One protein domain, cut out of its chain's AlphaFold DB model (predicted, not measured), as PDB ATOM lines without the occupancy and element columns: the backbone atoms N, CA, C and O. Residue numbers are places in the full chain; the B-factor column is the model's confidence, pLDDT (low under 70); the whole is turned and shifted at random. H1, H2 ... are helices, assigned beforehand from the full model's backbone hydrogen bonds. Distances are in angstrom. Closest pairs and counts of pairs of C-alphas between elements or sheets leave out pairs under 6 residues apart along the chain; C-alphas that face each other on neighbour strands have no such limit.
ATOM      1  N   ASP A 134      35.437 -30.980  90.664       84.50
ATOM      2  CA  ASP A 134      34.314 -31.379  89.813       84.50
ATOM      3  C   ASP A 134      32.994 -31.439  90.592       84.50
ATOM      4  O   ASP A 134      31.967 -30.905  90.146       84.50
ATOM      5  N   HIS A 135      33.039 -32.035  91.784       88.88
ATOM      6  CA  HIS A 135      31.855 -32.419  92.548       88.88
ATOM      7  C   HIS A 135      31.737 -31.652  93.868       88.88
ATOM      8  O   HIS A 135      30.703 -31.054  94.170       88.88
ATOM      9  N   GLY A 136      32.823 -31.590  94.640       85.38
ATOM     10  CA  GLY A 136      32.820 -31.030  95.993       85.38
ATOM     11  C   GLY A 136      32.654 -29.509  96.073       85.38
ATOM     12  O   GLY A 136      31.986 -29.010  96.974       85.38
ATOM     13  N   ILE A 137      33.219 -28.734  95.146       85.25
ATOM     14  CA  ILE A 137      33.304 -27.270  95.287       85.25
ATOM     15  C   ILE A 137      31.931 -26.583  95.299       85.25
ATOM     16  O   ILE A 137      31.770 -25.509  95.879       85.25
ATOM     17  N   GLN A 138      30.925 -27.215  94.695       86.69
ATOM     18  CA  GLN A 138      29.561 -26.690  94.619       86.69
ATOM     19  C   GLN A 138      28.898 -26.625  96.001       86.69
ATOM     20  O   GLN A 138      28.151 -25.686  96.270       86.69
ATOM     21  N   CYS A 139      29.267 -27.542  96.903       89.00
ATOM     22  CA  CYS A 139      28.795 -27.600  98.287       89.00
ATOM     23  C   CYS A 139      29.032 -26.283  99.050       89.00
ATOM     24  O   CYS A 139      28.207 -25.863  99.856       89.00
ATOM     25  N   PHE A 140      30.123 -25.568  98.758       85.31
ATOM     26  CA  PHE A 140      30.436 -24.281  99.398       85.31
ATOM     27  C   PHE A 140      29.590 -23.117  98.876       85.31
ATOM     28  O   PHE A 140      29.566 -22.049  99.486       85.31
ATOM     29  N   GLY A 141      28.889 -23.306  97.758       86.06
ATOM     30  CA  GLY A 141      27.879 -22.374  97.272       86.06
ATOM     31  C   GLY A 141      26.555 -22.480  98.030       86.06
ATOM     32  O   GLY A 141      25.772 -21.530  97.998       86.06
ATOM     33  N   GLU A 142      26.301 -23.597  98.719       91.06
ATOM     34  CA  GLU A 142      25.024 -23.854  99.381       91.06
ATOM     35  C   GLU A 142      24.836 -22.977 100.632       91.06
ATOM     36  O   GLU A 142      25.749 -22.869 101.458       91.06
ATOM     37  N   PRO A 143      23.642 -22.383 100.843       94.38
ATOM     38  CA  PRO A 143      23.400 -21.495 101.982       94.38
ATOM     39  C   PRO A 143      23.662 -22.137 103.350       94.38
ATOM     40  O   PRO A 143      24.227 -21.493 104.232       94.38
ATOM     41  N   LYS A 144      23.275 -23.411 103.530       94.56
ATOM     42  CA  LYS A 144      23.467 -24.139 104.795       94.56
ATOM     43  C   LYS A 144      24.945 -24.346 105.100       94.56
ATOM     44  O   LYS A 144      25.378 -24.045 106.212       94.56
ATOM     45  N   THR A 145      25.714 -24.775 104.104       89.75
ATOM     46  CA  THR A 145      27.163 -24.931 104.218       89.75
ATOM     47  C   THR A 145      27.805 -23.597 104.552       89.75
ATOM     48  O   THR A 145      28.474 -23.502 105.578       89.75
ATOM     49  N   LYS A 146      27.533 -22.526 103.788       87.94
ATOM     50  CA  LYS A 146      28.067 -21.178 104.070       87.94
ATOM     51  C   LYS A 146      27.789 -20.729 105.506       87.94
ATOM     52  O   LYS A 146      28.692 -20.241 106.179       87.94
ATOM     53  N   GLN A 147      26.569 -20.935 105.999       91.88
ATOM     54  CA  GLN A 147      26.207 -20.585 107.372       91.88
ATOM     55  C   GLN A 147      26.955 -21.437 108.412       91.88
ATOM     56  O   GLN A 147      27.436 -20.902 109.411       91.88
ATOM     57  N   GLY A 148      27.050 -22.756 108.213       89.31
ATOM     58  CA  GLY A 148      27.791 -23.644 109.118       89.31
ATOM     59  C   GLY A 148      29.261 -23.245 109.199       89.31
ATOM     60  O   GLY A 148      29.829 -23.082 110.274       89.31
ATOM     61  N   ILE A 149      29.833 -22.952 108.043       85.19
ATOM     62  CA  ILE A 149      31.191 -22.472 107.895       85.19
ATOM     63  C   ILE A 149      31.407 -21.128 108.622       85.19
ATOM     64  O   ILE A 149      32.432 -20.959 109.286       85.19
ATOM     65  N   GLN A 150      30.465 -20.179 108.522       84.81
ATOM     66  CA  GLN A 150      30.538 -18.885 109.221       84.81
ATOM     67  C   GLN A 150      30.592 -19.095 110.733       84.81
ATOM     68  O   GLN A 150      31.411 -18.486 111.416       84.81
ATOM     69  N   LYS A 151      29.750 -19.997 111.251       88.38
ATOM     70  CA  LYS A 151      29.736 -20.352 112.675       88.38
ATOM     71  C   LYS A 151      31.070 -20.950 113.109       88.38
ATOM     72  O   LYS A 151      31.594 -20.562 114.149       88.38
ATOM     73  N   CYS A 152      31.652 -21.836 112.299       83.81
ATOM     74  CA  CYS A 152      32.987 -22.358 112.572       83.81
ATOM     75  C   CYS A 152      34.025 -21.231 112.605       83.81
ATOM     76  O   CYS A 152      34.799 -21.154 113.552       83.81
ATOM     77  N   ALA A 153      34.002 -20.305 111.641       80.44
ATOM     78  CA  ALA A 153      34.927 -19.171 111.612       80.44
ATOM     79  C   ALA A 153      34.825 -18.290 112.871       80.44
ATOM     80  O   ALA A 153      35.852 -17.918 113.426       80.44
ATOM     81  N   GLN A 154      33.620 -18.036 113.385       82.19
ATOM     82  CA  GLN A 154      33.414 -17.277 114.630       82.19
ATOM     83  C   GLN A 154      33.945 -18.000 115.873       82.19
ATOM     84  O   GLN A 154      34.483 -17.365 116.783       82.19
ATOM     85  N   LEU A 155      33.839 -19.335 115.924       76.81
ATOM     86  CA  LEU A 155      34.534 -20.110 116.956       76.81
ATOM     87  C   LEU A 155      36.044 -19.855 116.854       76.81
ATOM     88  O   LEU A 155      36.695 -19.664 117.878       76.81
ATOM     89  N   PHE A 156      36.570 -19.772 115.627       70.31
ATOM     90  CA  PHE A 156      37.988 -19.565 115.338       70.31
ATOM     91  C   PHE A 156      38.537 -18.163 115.525       70.31
ATOM     92  O   PHE A 156      39.701 -18.066 115.894       70.31
ATOM     93  N   GLU A 157      37.763 -17.099 115.343       68.94
ATOM     94  CA  GLU A 157      38.232 -15.735 115.635       68.94
ATOM     95  C   GLU A 157      38.657 -15.609 117.107       68.94
ATOM     96  O   GLU A 157      39.689 -15.021 117.426       68.94
ATOM     97  N   ASN A 158      37.944 -16.300 118.003       65.56
ATOM     98  CA  ASN A 158      38.319 -16.422 119.412       65.56
ATOM     99  C   ASN A 158      39.546 -17.328 119.645       65.56
ATOM    100  O   ASN A 158      40.191 -17.256 120.699       65.56
ATOM    101  N   PHE A 159      39.868 -18.199 118.682       59.69
ATOM    102  CA  PHE A 159      41.042 -19.066 118.716       59.69
ATOM    103  C   PHE A 159      42.279 -18.413 118.113       59.69
ATOM    104  O   PHE A 159      43.338 -18.624 118.683       59.69
ATOM    105  N   THR A 160      42.207 -17.649 117.021       54.19
ATOM    106  CA  THR A 160      43.381 -17.175 116.258       54.19
ATOM    107  C   THR A 160      44.375 -16.379 117.103       54.19
ATOM    108  O   THR A 160      45.574 -16.645 117.024       54.19
ATOM    109  N   ASP A 161      43.901 -15.526 118.014       55.28
ATOM    110  CA  ASP A 161      44.765 -14.777 118.944       55.28
ATOM    111  C   ASP A 161      45.456 -15.667 119.991       55.28
ATOM    112  O   ASP A 161      46.517 -15.330 120.528       55.28
ATOM    113  N   LYS A 162      44.858 -16.825 120.290       55.06
ATOM    114  CA  LYS A 162      45.390 -17.831 121.218       55.06
ATOM    115  C   LYS A 162      46.168 -18.930 120.494       55.06
ATOM    116  O   LYS A 162      47.030 -19.540 121.106       55.06
ATOM    117  N   TYR A 163      45.893 -19.191 119.221       52.28
ATOM    118  CA  TYR A 163      46.417 -20.316 118.450       52.28
ATOM    119  C   TYR A 163      47.906 -20.162 118.181       52.28
ATOM    120  O   TYR A 163      48.667 -21.083 118.438       52.28
ATOM    121  N   PHE A 164      48.344 -18.965 117.786       49.50
ATOM    122  CA  PHE A 164      49.773 -18.652 117.655       49.50
ATOM    123  C   PHE A 164      50.532 -18.660 118.991       49.50
ATOM    124  O   PHE A 164      51.745 -18.476 119.018       49.50
ATOM    125  N   LYS A 165      49.825 -18.840 120.107       54.12
ATOM    126  CA  LYS A 165      50.400 -18.987 121.448       54.12
ATOM    127  C   LYS A 165      50.199 -20.390 122.018       54.12
ATOM    128  O   LYS A 165      50.589 -20.625 123.155       54.12
ATOM    129  N   ARG A 166      49.523 -21.288 121.296       60.66
ATOM    130  CA  ARG A 166      49.207 -22.634 121.772       60.66
ATOM    131  C   ARG A 166      50.251 -23.596 121.252       60.66
ATOM    132  O   ARG A 166      50.524 -23.645 120.060       60.66
ATOM    133  N   GLU A 167      50.784 -24.366 122.176       69.00
ATOM    134  CA  GLU A 167      51.810 -25.350 121.909       69.00
ATOM    135  C   GLU A 167      51.113 -26.666 121.511       69.00
ATOM    136  O   GLU A 167      50.278 -27.185 122.252       69.00
ATOM    137  N   PHE A 168      51.389 -27.172 120.309       66.56
ATOM    138  CA  PHE A 168      50.873 -28.417 119.734       66.56
ATOM    139  C   PHE A 168      51.165 -29.640 120.601       66.56
ATOM    140  O   PHE A 168      50.441 -30.625 120.496       66.56
ATOM    141  N   HIS A 169      52.188 -29.606 121.456       74.81
ATOM    142  CA  HIS A 169      52.421 -30.698 122.401       74.81
ATOM    143  C   HIS A 169      51.389 -30.747 123.542       74.81
ATOM    144  O   HIS A 169      51.316 -31.744 124.262       74.81
ATOM    145  N   LEU A 170      50.580 -29.698 123.733       83.50
ATOM    146  CA  LEU A 170      49.536 -29.677 124.752       83.50
ATOM    147  C   LEU A 170      48.265 -30.352 124.232       83.50
ATOM    148  O   LEU A 170      47.640 -29.895 123.274       83.50
ATOM    149  N   GLU A 171      47.798 -31.373 124.949       88.38
ATOM    150  CA  GLU A 171      46.569 -32.107 124.622       88.38
ATOM    151  C   GLU A 171      45.364 -31.169 124.409       88.38
ATOM    152  O   GLU A 171      44.619 -31.296 123.438       88.38
ATOM    153  N   ASN A 172      45.207 -30.157 125.269       86.81
ATOM    154  CA  ASN A 172      44.135 -29.164 125.157       86.81
ATOM    155  C   ASN A 172      44.226 -28.324 123.873       86.81
ATOM    156  O   ASN A 172      43.195 -27.934 123.320       86.81
ATOM    157  N   ALA A 173      45.439 -28.041 123.385       82.94
ATOM    158  CA  ALA A 173      45.621 -27.365 122.106       82.94
ATOM    159  C   ALA A 173      45.161 -28.269 120.959       82.94
ATOM    160  O   ALA A 173      44.350 -27.832 120.141       82.94
ATOM    161  N   CYS A 174      45.578 -29.536 120.956       84.69
ATOM    162  CA  CYS A 174      45.134 -30.522 119.972       84.69
ATOM    163  C   CYS A 174      43.618 -30.746 119.984       84.69
ATOM    164  O   CYS A 174      43.010 -30.824 118.920       84.69
ATOM    165  N   ARG A 175      42.974 -30.790 121.157       89.06
ATOM    166  CA  ARG A 175      41.509 -30.910 121.258       89.06
ATOM    167  C   ARG A 175      40.788 -29.697 120.687       89.06
ATOM    168  O   ARG A 175      39.775 -29.846 120.012       89.06
ATOM    169  N   ASP A 176      41.291 -28.494 120.932       83.81
ATOM    170  CA  ASP A 176      40.675 -27.278 120.400       83.81
ATOM    171  C   ASP A 176      40.869 -27.141 118.884       83.81
ATOM    172  O   ASP A 176      39.929 -26.767 118.179       83.81
ATOM    173  N   ILE A 177      42.041 -27.532 118.373       82.62
ATOM    174  CA  ILE A 177      42.273 -27.740 116.939       82.62
ATOM    175  C   ILE A 177      41.233 -28.725 116.397       82.62
ATOM    176  O   ILE A 177      40.484 -28.414 115.474       82.62
ATOM    177  N   SER A 178      41.148 -29.902 117.000       86.81
ATOM    178  CA  SER A 178      40.280 -30.980 116.547       86.81
ATOM    179  C   SER A 178      38.803 -30.580 116.485       86.81
ATOM    180  O   SER A 178      38.156 -30.755 115.450       86.81
ATOM    181  N   LYS A 179      38.287 -29.922 117.532       88.19
ATOM    182  CA  LYS A 179      36.899 -29.430 117.596       88.19
ATOM    183  C   LYS A 179      36.520 -28.588 116.396       88.19
ATOM    184  O   LYS A 179      35.444 -28.757 115.827       88.19
ATOM    185  N   GLY A 180      37.366 -27.643 116.024       83.62
ATOM    186  CA  GLY A 180      36.979 -26.772 114.938       83.62
ATOM    187  C   GLY A 180      37.296 -27.352 113.559       83.62
ATOM    188  O   GLY A 180      36.620 -27.008 112.594       83.62
ATOM    189  N   ALA A 181      38.225 -28.301 113.459       84.44
ATOM    190  CA  ALA A 181      38.441 -29.079 112.247       84.44
ATOM    191  C   ALA A 181      37.189 -29.916 111.960       84.44
ATOM    192  O   ALA A 181      36.629 -29.855 110.863       84.44
ATOM    193  N   LYS A 182      36.686 -30.592 112.997       88.88
ATOM    194  CA  LYS A 182      35.396 -31.277 113.001       88.88
ATOM    195  C   LYS A 182      34.249 -30.347 112.601       88.88
ATOM    196  O   LYS A 182      33.498 -30.708 111.704       88.88
ATOM    197  N   CYS A 183      34.176 -29.131 113.153       88.75
ATOM    198  CA  CYS A 183      33.153 -28.144 112.776       88.75
ATOM    199  C   CYS A 183      33.097 -27.909 111.257       88.75
ATOM    200  O   CYS A 183      32.018 -27.900 110.668       88.75
ATOM    201  N   TYR A 184      34.246 -27.750 110.590       87.62
ATOM    202  CA  TYR A 184      34.258 -27.531 109.142       87.62
ATOM    203  C   TYR A 184      33.855 -28.758 108.329       87.62
ATOM    204  O   TYR A 184      33.168 -28.608 107.318       87.62
ATOM    205  N   VAL A 185      34.249 -29.958 108.762       90.44
ATOM    206  CA  VAL A 185      33.784 -31.206 108.140       90.44
ATOM    207  C   VAL A 185      32.262 -31.310 108.275       90.44
ATOM    208  O   VAL A 185      31.576 -31.508 107.273       90.44
ATOM    209  N   GLU A 186      31.729 -31.071 109.472       92.88
ATOM    210  CA  GLU A 186      30.289 -31.094 109.758       92.88
ATOM    211  C   GLU A 186      29.519 -30.011 108.991       92.88
ATOM    212  O   GLU A 186      28.398 -30.235 108.541       92.88
ATOM    213  N   ALA A 187      30.110 -28.840 108.749       91.88
ATOM    214  CA  ALA A 187      29.459 -27.810 107.940       91.88
ATOM    215  C   ALA A 187      29.182 -28.285 106.499       91.88
ATOM    216  O   ALA A 187      28.188 -27.884 105.891       91.88
ATOM    217  N   THR A 188      30.019 -29.182 105.968       91.56
ATOM    218  CA  THR A 188      29.819 -29.801 104.647       91.56
ATOM    219  C   THR A 188      28.912 -31.032 104.660       91.56
ATOM    220  O   THR A 188      28.566 -31.538 103.594       91.56
ATOM    221  N   ASP A 189      28.449 -31.498 105.828       93.88
ATOM    222  CA  ASP A 189      27.470 -32.592 105.904       93.88
ATOM    223  C   ASP A 189      26.108 -32.216 105.327       93.88
ATOM    224  O   ASP A 189      25.347 -33.105 104.935       93.88
ATOM    225  N   SER A 190      25.807 -30.916 105.264       92.31
ATOM    226  CA  SER A 190      24.531 -30.422 104.748       92.31
ATOM    227  C   SER A 190      24.343 -30.633 103.242       92.31
ATOM    228  O   SER A 190      23.201 -30.623 102.784       92.31
ATOM    229  N   CYS A 191      25.430 -30.905 102.514       93.12
ATOM    230  CA  CYS A 191      25.423 -31.191 101.085       93.12
ATOM    231  C   CYS A 191      25.002 -32.641 100.805       93.12
ATOM    232  O   CYS A 191      25.350 -33.565 101.553       93.12
ATOM    233  N   GLU A 192      24.264 -32.853  99.712       95.00
ATOM    234  CA  GLU A 192      23.877 -34.193  99.248       95.00
ATOM    235  C   GLU A 192      25.117 -34.995  98.825       95.00
ATOM    236  O   GLU A 192      25.353 -36.101  99.319       95.00
ATOM    237  N   ASP A 193      25.960 -34.385  97.988       93.50
ATOM    238  CA  ASP A 193      27.238 -34.945  97.572       93.50
ATOM    239  C   ASP A 193      28.261 -34.881  98.717       93.50
ATOM    240  O   ASP A 193      28.639 -33.815  99.213       93.50
ATOM    241  N   LYS A 194      28.747 -36.054  99.132       95.25
ATOM    242  CA  LYS A 194      29.710 -36.186 100.231       95.25
ATOM    243  C   LYS A 194      31.157 -35.942  99.812       95.25
ATOM    244  O   LYS A 194      32.033 -36.018 100.671       95.25
ATOM    245  N   THR A 195      31.433 -35.615  98.552       92.88
ATOM    246  CA  THR A 195      32.790 -35.371  98.045       92.88
ATOM    247  C   THR A 195      33.475 -34.228  98.786       92.88
ATOM    248  O   THR A 195      34.618 -34.388  99.204       92.88
ATOM    249  N   ALA A 196      32.783 -33.111  99.043       89.94
ATOM    250  CA  ALA A 196      33.348 -31.984  99.797       89.94
ATOM    251  C   ALA A 196      33.759 -32.389 101.217       89.94
ATOM    252  O   ALA A 196      34.874 -32.104 101.655       89.94
ATOM    253  N   ARG A 197      32.871 -33.109 101.905       93.31
ATOM    254  CA  ARG A 197      33.105 -33.625 103.250       93.31
ATOM    255  C   ARG A 197      34.240 -34.629 103.286       93.31
ATOM    256  O   ARG A 197      35.132 -34.507 104.114       93.31
ATOM    257  N   ASN A 198      34.204 -35.626 102.409       93.75
ATOM    258  CA  ASN A 198      35.211 -36.681 102.351       93.75
ATOM    259  C   ASN A 198      36.573 -36.105 101.985       93.75
ATOM    260  O   ASN A 198      37.562 -36.497 102.596       93.75
ATOM    261  N   PHE A 199      36.601 -35.141 101.054       90.06
ATOM    262  CA  PHE A 199      37.773 -34.328 100.790       90.06
ATOM    263  C   PHE A 199      38.223 -33.699 102.099       90.06
ATOM    264  O   PHE A 199      39.205 -34.216 102.606       90.06
ATOM    265  N   LEU A 200      37.478 -32.740 102.688       88.44
ATOM    266  CA  LEU A 200      37.822 -31.988 103.919       88.44
ATOM    267  C   LEU A 200      38.229 -32.846 105.126       88.44
ATOM    268  O   LEU A 200      39.079 -32.472 105.931       88.44
ATOM    269  N   ARG A 201      37.653 -34.023 105.241       88.69
ATOM    270  CA  ARG A 201      37.966 -34.989 106.278       88.69
ATOM    271  C   ARG A 201      39.316 -35.668 106.050       88.69
ATOM    272  O   ARG A 201      40.143 -35.696 106.957       88.69
ATOM    273  N   ASN A 202      39.521 -36.254 104.871       89.06
ATOM    274  CA  ASN A 202      40.754 -36.976 104.546       89.06
ATOM    275  C   ASN A 202      41.929 -36.026 104.507       89.06
ATOM    276  O   ASN A 202      42.982 -36.364 105.053       89.06
ATOM    277  N   VAL A 203      41.646 -34.846 103.944       84.50
ATOM    278  CA  VAL A 203      42.093 -33.532 104.385       84.50
ATOM    279  C   VAL A 203      42.601 -33.627 105.820       84.50
ATOM    280  O   VAL A 203      43.759 -34.000 106.058       84.50
ATOM    281  N   ILE A 204      41.806 -33.297 106.810       83.69
ATOM    282  CA  ILE A 204      42.376 -32.976 108.121       83.69
ATOM    283  C   ILE A 204      43.243 -34.110 108.690       83.69
ATOM    284  O   ILE A 204      44.336 -33.867 109.208       83.69
ATOM    285  N   VAL A 205      42.824 -35.356 108.480       86.25
ATOM    286  CA  VAL A 205      43.475 -36.538 109.046       86.25
ATOM    287  C   VAL A 205      44.963 -36.664 108.693       86.25
ATOM    288  O   VAL A 205      45.770 -36.847 109.605       86.25
ATOM    289  N   LYS A 206      45.402 -36.571 107.427       85.25
ATOM    290  CA  LYS A 206      46.855 -36.787 107.190       85.25
ATOM    291  C   LYS A 206      47.707 -35.634 107.646       85.25
ATOM    292  O   LYS A 206      48.863 -35.855 107.962       85.25
ATOM    293  N   SER A 207      47.238 -34.400 107.533       82.06
ATOM    294  CA  SER A 207      48.143 -33.297 107.843       82.06
ATOM    295  C   SER A 207      48.609 -33.406 109.278       82.06
ATOM    296  O   SER A 207      49.792 -33.230 109.539       82.06
ATOM    297  N   PHE A 208      47.717 -33.825 110.173       86.06
ATOM    298  CA  PHE A 208      48.069 -34.125 111.551       86.06
ATOM    299  C   PHE A 208      48.787 -35.469 111.755       86.06
ATOM    300  O   PHE A 208      49.275 -35.702 112.856       86.06
ATOM    301  N   HIS A 209      48.917 -36.326 110.734       89.69
ATOM    302  CA  HIS A 209      49.527 -37.660 110.839       89.69
ATOM    303  C   HIS A 209      50.941 -37.634 111.415       89.69
ATOM    304  O   HIS A 209      51.279 -38.489 112.225       89.69
ATOM    305  N   ASP A 210      51.753 -36.650 111.027       89.75
ATOM    306  CA  ASP A 210      53.148 -36.546 111.472       89.75
ATOM    307  C   ASP A 210      53.323 -35.549 112.635       89.75
ATOM    308  O   ASP A 210      54.438 -35.100 112.910       89.75
ATOM    309  N   THR A 211      52.229 -35.177 113.309       86.94
ATOM    310  CA  THR A 211      52.215 -34.205 114.416       86.94
ATOM    311  C   THR A 211      51.817 -34.851 115.738       86.94
ATOM    312  O   THR A 211      51.204 -35.918 115.756       86.94
ATOM    313  N   ASP A 212      52.075 -34.151 116.843       89.25
ATOM    314  CA  ASP A 212      51.688 -34.607 118.185       89.25
ATOM    315  C   ASP A 212      50.149 -34.701 118.362       89.25
ATOM    316  O   ASP A 212      49.671 -35.406 119.244       89.25
ATOM    317  N   CYS A 213      49.351 -34.068 117.488       87.50
ATOM    318  CA  CYS A 213      47.883 -34.105 117.542       87.50
ATOM    319  C   CYS A 213      47.235 -35.267 116.767       87.50
ATOM    320  O   CYS A 213      46.007 -35.316 116.677       87.50
ATOM    321  N   ARG A 214      48.024 -36.180 116.179       91.56
ATOM    322  CA  ARG A 214      47.536 -37.265 115.307       91.56
ATOM    323  C   ARG A 214      46.356 -38.032 115.905       91.56
ATOM    324  O   ARG A 214      45.334 -38.187 115.239       91.56
ATOM    325  N   ASP A 215      46.518 -38.532 117.126       92.25
ATOM    326  CA  ASP A 215      45.580 -39.496 117.708       92.25
ATOM    327  C   ASP A 215      44.242 -38.836 118.057       92.25
ATOM    328  O   ASP A 215      43.188 -39.367 117.717       92.25
ATOM    329  N   ILE A 216      44.280 -37.618 118.609       92.19
ATOM    330  CA  ILE A 216      43.084 -36.820 118.922       92.19
ATOM    331  C   ILE A 216      42.297 -36.500 117.645       92.19
ATOM    332  O   ILE A 216      41.075 -36.617 117.613       92.19
ATOM    333  N   ILE A 217      42.995 -36.134 116.568       89.69
ATOM    334  CA  ILE A 217      42.357 -35.835 115.280       89.69
ATOM    335  C   ILE A 217      41.720 -37.090 114.673       89.69
ATOM    336  O   ILE A 217      40.619 -37.018 114.123       89.69
ATOM    337  N   ALA A 218      42.398 -38.235 114.766       89.12
ATOM    338  CA  ALA A 218      41.882 -39.506 114.271       89.12
ATOM    339  C   ALA A 218      40.649 -39.986 115.060       89.12
ATOM    340  O   ALA A 218      39.741 -40.572 114.466       89.12
ATOM    341  N   GLU A 219      40.604 -39.719 116.367       90.88
ATOM    342  CA  GLU A 219      39.474 -40.032 117.248       90.88
ATOM    343  C   GLU A 219      38.246 -39.160 116.938       90.88
ATOM    344  O   GLU A 219      37.150 -39.673 116.696       90.88
ATOM    345  N   ASP A 220      38.424 -37.840 116.895       88.50
ATOM    346  CA  ASP A 220      37.321 -36.876 116.798       88.50
ATOM    347  C   ASP A 220      36.706 -36.771 115.395       88.50
ATOM    348  O   ASP A 220      35.561 -36.323 115.247       88.50
ATOM    349  N   ILE A 221      37.446 -37.191 114.364       86.62
ATOM    350  CA  ILE A 221      37.014 -37.198 112.963       86.62
ATOM    351  C   ILE A 221      37.006 -38.663 112.463       86.62
ATOM    352  O   ILE A 221      37.854 -39.052 111.654       86.62
ATOM    353  N   PRO A 222      36.041 -39.502 112.910       68.50
ATOM    354  CA  PRO A 222      36.055 -40.969 112.754       68.50
ATOM    355  C   PRO A 222      35.565 -41.443 111.385       68.50
ATOM    356  O   PRO A 222      34.572 -40.912 110.878       68.50
ATOM    357  N   GLY A 223      36.284 -42.372 110.732       64.81
ATOM    358  CA  GLY A 223      35.938 -42.896 109.391       64.81
ATOM    359  C   GLY A 223      37.030 -42.895 108.304       64.81
ATOM    360  O   GLY A 223      36.689 -42.900 107.124       64.81
ATOM    361  N   SER A 224      38.322 -42.921 108.651       47.53
ATOM    362  CA  SER A 224      39.375 -43.383 107.728       47.53
ATOM    363  C   SER A 224      39.771 -44.829 108.065       47.53
ATOM    364  O   SER A 224      40.805 -45.072 108.680       47.53
ATOM    365  N   SER A 225      38.947 -45.817 107.707       39.44
ATOM    366  CA  SER A 225      39.355 -47.236 107.774       39.44
ATOM    367  C   SER A 225      40.238 -47.664 106.588       39.44
ATOM    368  O   SER A 225      40.661 -48.813 106.516       39.44
ATOM    369  N   GLY A 226      40.578 -46.743 105.681       38.25
ATOM    370  CA  GLY A 226      41.606 -46.917 104.657       38.25
ATOM    371  C   GLY A 226      42.839 -46.091 105.001       38.25
ATOM    372  O   GLY A 226      42.732 -44.896 105.273       38.25
ATOM    373  N   SER A 227      43.997 -46.750 105.002       35.56
ATOM    374  CA  SER A 227      45.317 -46.138 105.127       35.56
ATOM    375  C   SER A 227      45.445 -44.875 104.267       35.56
ATOM    376  O   SER A 227      45.303 -44.958 103.055       35.56
ATOM    377  N   VAL A 228      45.777 -43.764 104.946       30.36
ATOM    378  CA  VAL A 228      46.463 -42.541 104.478       30.36
ATOM    379  C   VAL A 228      45.872 -41.890 103.199       30.36
ATOM    380  O   VAL A 228      46.025 -42.420 102.116       30.36
ATOM    381  N   SER A 229      45.368 -40.639 103.170       30.56
ATOM    382  CA  SER A 229      46.094 -39.425 103.590       30.56
ATOM    383  C   SER A 229      45.657 -38.138 102.821       30.56
ATOM    384  O   SER A 229      46.035 -38.164 101.662       30.56
ATOM    385  N   ALA A 230      45.024 -37.056 103.372       37.38
ATOM    386  CA  ALA A 230      45.540 -35.643 103.636       37.38
ATOM    387  C   ALA A 230      44.829 -34.317 103.365       37.38
ATOM    388  O   ALA A 230      44.017 -34.313 102.463       37.38
ATOM    389  N   PHE A 231      45.287 -33.239 104.116       29.55
ATOM    390  CA  PHE A 231      44.964 -31.783 104.489       29.55
ATOM    391  C   PHE A 231      44.303 -31.277 105.826       29.55
ATOM    392  O   PHE A 231      43.114 -31.076 105.949       29.55
ATOM    393  N   SER A 232      45.037 -30.658 106.729       37.78
ATOM    394  CA  SER A 232      44.581 -29.543 107.579       37.78
ATOM    395  C   SER A 232      44.872 -28.280 106.773       37.78
ATOM    396  O   SER A 232      45.957 -28.169 106.217       37.78
ATOM    397  N   PHE A 233      44.046 -27.257 106.593       37.41
ATOM    398  CA  PHE A 233      42.683 -26.955 106.990       37.41
ATOM    399  C   PHE A 233      42.424 -26.775 108.504       37.41
ATOM    400  O   PHE A 233      41.773 -27.599 109.129       37.41
ATOM    401  N   LEU A 234      42.909 -25.630 109.044       41.34
ATOM    402  CA  LEU A 234      42.185 -24.819 110.053       41.34
ATOM    403  C   LEU A 234      42.363 -23.294 110.001       41.34
ATOM    404  O   LEU A 234      41.372 -22.572 109.919       41.34
ATOM    405  N   VAL A 235      43.585 -22.791 109.847       39.59
ATOM    406  CA  VAL A 235      43.805 -21.398 109.378       39.59
ATOM    407  C   VAL A 235      43.662 -21.317 107.851       39.59
ATOM    408  O   VAL A 235      43.206 -20.332 107.277       39.59
ATOM    409  N   VAL A 236      43.943 -22.449 107.213       37.34
ATOM    410  CA  VAL A 236      43.660 -22.760 105.818       37.34
ATOM    411  C   VAL A 236      42.150 -23.021 105.598       37.34
ATOM    412  O   VAL A 236      41.680 -22.705 104.520       37.34
ATOM    413  N   THR A 237      41.346 -23.463 106.597       34.72
ATOM    414  CA  THR A 237      39.854 -23.573 106.469       34.72
ATOM    415  C   THR A 237      39.232 -22.258 106.745       34.72
ATOM    416  O   THR A 237      38.653 -21.732 105.818       34.72
ATOM    417  N   ALA A 238      39.423 -21.671 107.923       33.38
ATOM    418  CA  ALA A 238      38.822 -20.386 108.257       33.38
ATOM    419  C   ALA A 238      39.141 -19.293 107.228       33.38
ATOM    420  O   ALA A 238      38.231 -18.584 106.817       33.38
ATOM    421  N   GLY A 239      40.377 -19.224 106.722       36.31
ATOM    422  CA  GLY A 239      40.764 -18.301 105.655       36.31
ATOM    423  C   GLY A 239      40.169 -18.631 104.282       36.31
ATOM    424  O   GLY A 239      39.666 -17.735 103.606       36.31
ATOM    425  N   MET A 240      40.147 -19.909 103.878       34.62
ATOM    426  CA  MET A 240      39.435 -20.315 102.658       34.62
ATOM    427  C   MET A 240      37.938 -20.062 102.756       34.62
ATOM    428  O   MET A 240      37.277 -19.749 101.775       34.62
ATOM    429  N   LEU A 241      37.387 -20.194 103.947       34.88
ATOM    430  CA  LEU A 241      35.966 -20.304 104.164       34.88
ATOM    431  C   LEU A 241      35.311 -18.975 104.460       34.88
ATOM    432  O   LEU A 241      34.300 -18.674 103.836       34.88
ATOM    433  N   ALA A 242      35.925 -18.137 105.293       32.00
ATOM    434  CA  ALA A 242      35.530 -16.742 105.463       32.00
ATOM    435  C   ALA A 242      35.549 -15.976 104.126       32.00
ATOM    436  O   ALA A 242      34.784 -15.029 103.952       32.00
ATOM    437  N   PHE A 243      36.352 -16.412 103.147       33.81
ATOM    438  CA  PHE A 243      36.344 -15.864 101.787       33.81
ATOM    439  C   PHE A 243      35.393 -16.581 100.808       33.81
ATOM    440  O   PHE A 243      34.823 -15.904  99.958       33.81
ATOM    441  N   LEU A 244      35.132 -17.890 100.949       31.81
ATOM    442  CA  LEU A 244      34.024 -18.578 100.244       31.81
ATOM    443  C   LEU A 244      32.640 -18.037 100.653       31.81
ATOM    444  O   LEU A 244      31.686 -18.116  99.883       31.81
ATOM    445  N   ILE A 245      32.544 -17.489 101.864       33.12
ATOM    446  CA  ILE A 245      31.354 -16.861 102.439       33.12
ATOM    447  C   ILE A 245      31.117 -15.435 101.914       33.12
ATOM    448  O   ILE A 245      29.966 -15.022 101.803       33.12
ATOM    449  N   ASN A 246      32.179 -14.683 101.603       28.02
ATOM    450  CA  ASN A 246      32.106 -13.315 101.064       28.02
ATOM    451  C   ASN A 246      31.999 -13.279  99.516       28.02
ATOM    452  O   ASN A 246      32.291 -12.260  98.886       28.02
ATOM    453  N   LEU A 247      31.566 -14.396  98.917       28.98
ATOM    454  CA  LEU A 247      31.156 -14.593  97.517       28.98
ATOM    455  C   LEU A 247      29.688 -15.029  97.467       28.98
ATOM    456  O   LEU A 247      29.032 -14.761  96.440       28.98
TER     457      LEU A 247
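What this domain is: This is residues 134 to 247 of the 247 residues of an uncharacterized protein of Strigamia maritima (UniProt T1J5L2). Helices H2, H3 and H4 run back and forth, H3 in the middle. H6 joins H2 and H3 in a bundle, H5 packs on H3 and H4, and H1 crosses one end. The flat printed part, 114 residues with six named helices, spans 36 by 35 by 17 A, all helix and compact, radius of gyration of the C-alphas 13.5 A.

How they stand to each other: H2, residues 143 to 163, and H3, residues 171 to 190, are a hairpin, closest at C-alphas 148 and 187, 4.6 A. H3 and H4, residues 195 to 210, are another, closest at C-alphas 188 and 197, 5.2 A. In H1, residues 136 to 141, 0 of 2 O i to N i+4 pairs are within hydrogen-bond range, 3 of 3 O i to N i+3.

Where its parts are: H3 runs 29.7 A from C-alpha 171 at (46.569, -32.107, 124.622). H5 is residues 214 to 220. H6, residues 235 to 245, ends at (31.354, -16.861, 102.439).

The domain as a whole: Residues 221 to 234 are a long link. pLDDT is under 70 at residues 157 to 168 and 222 to 247.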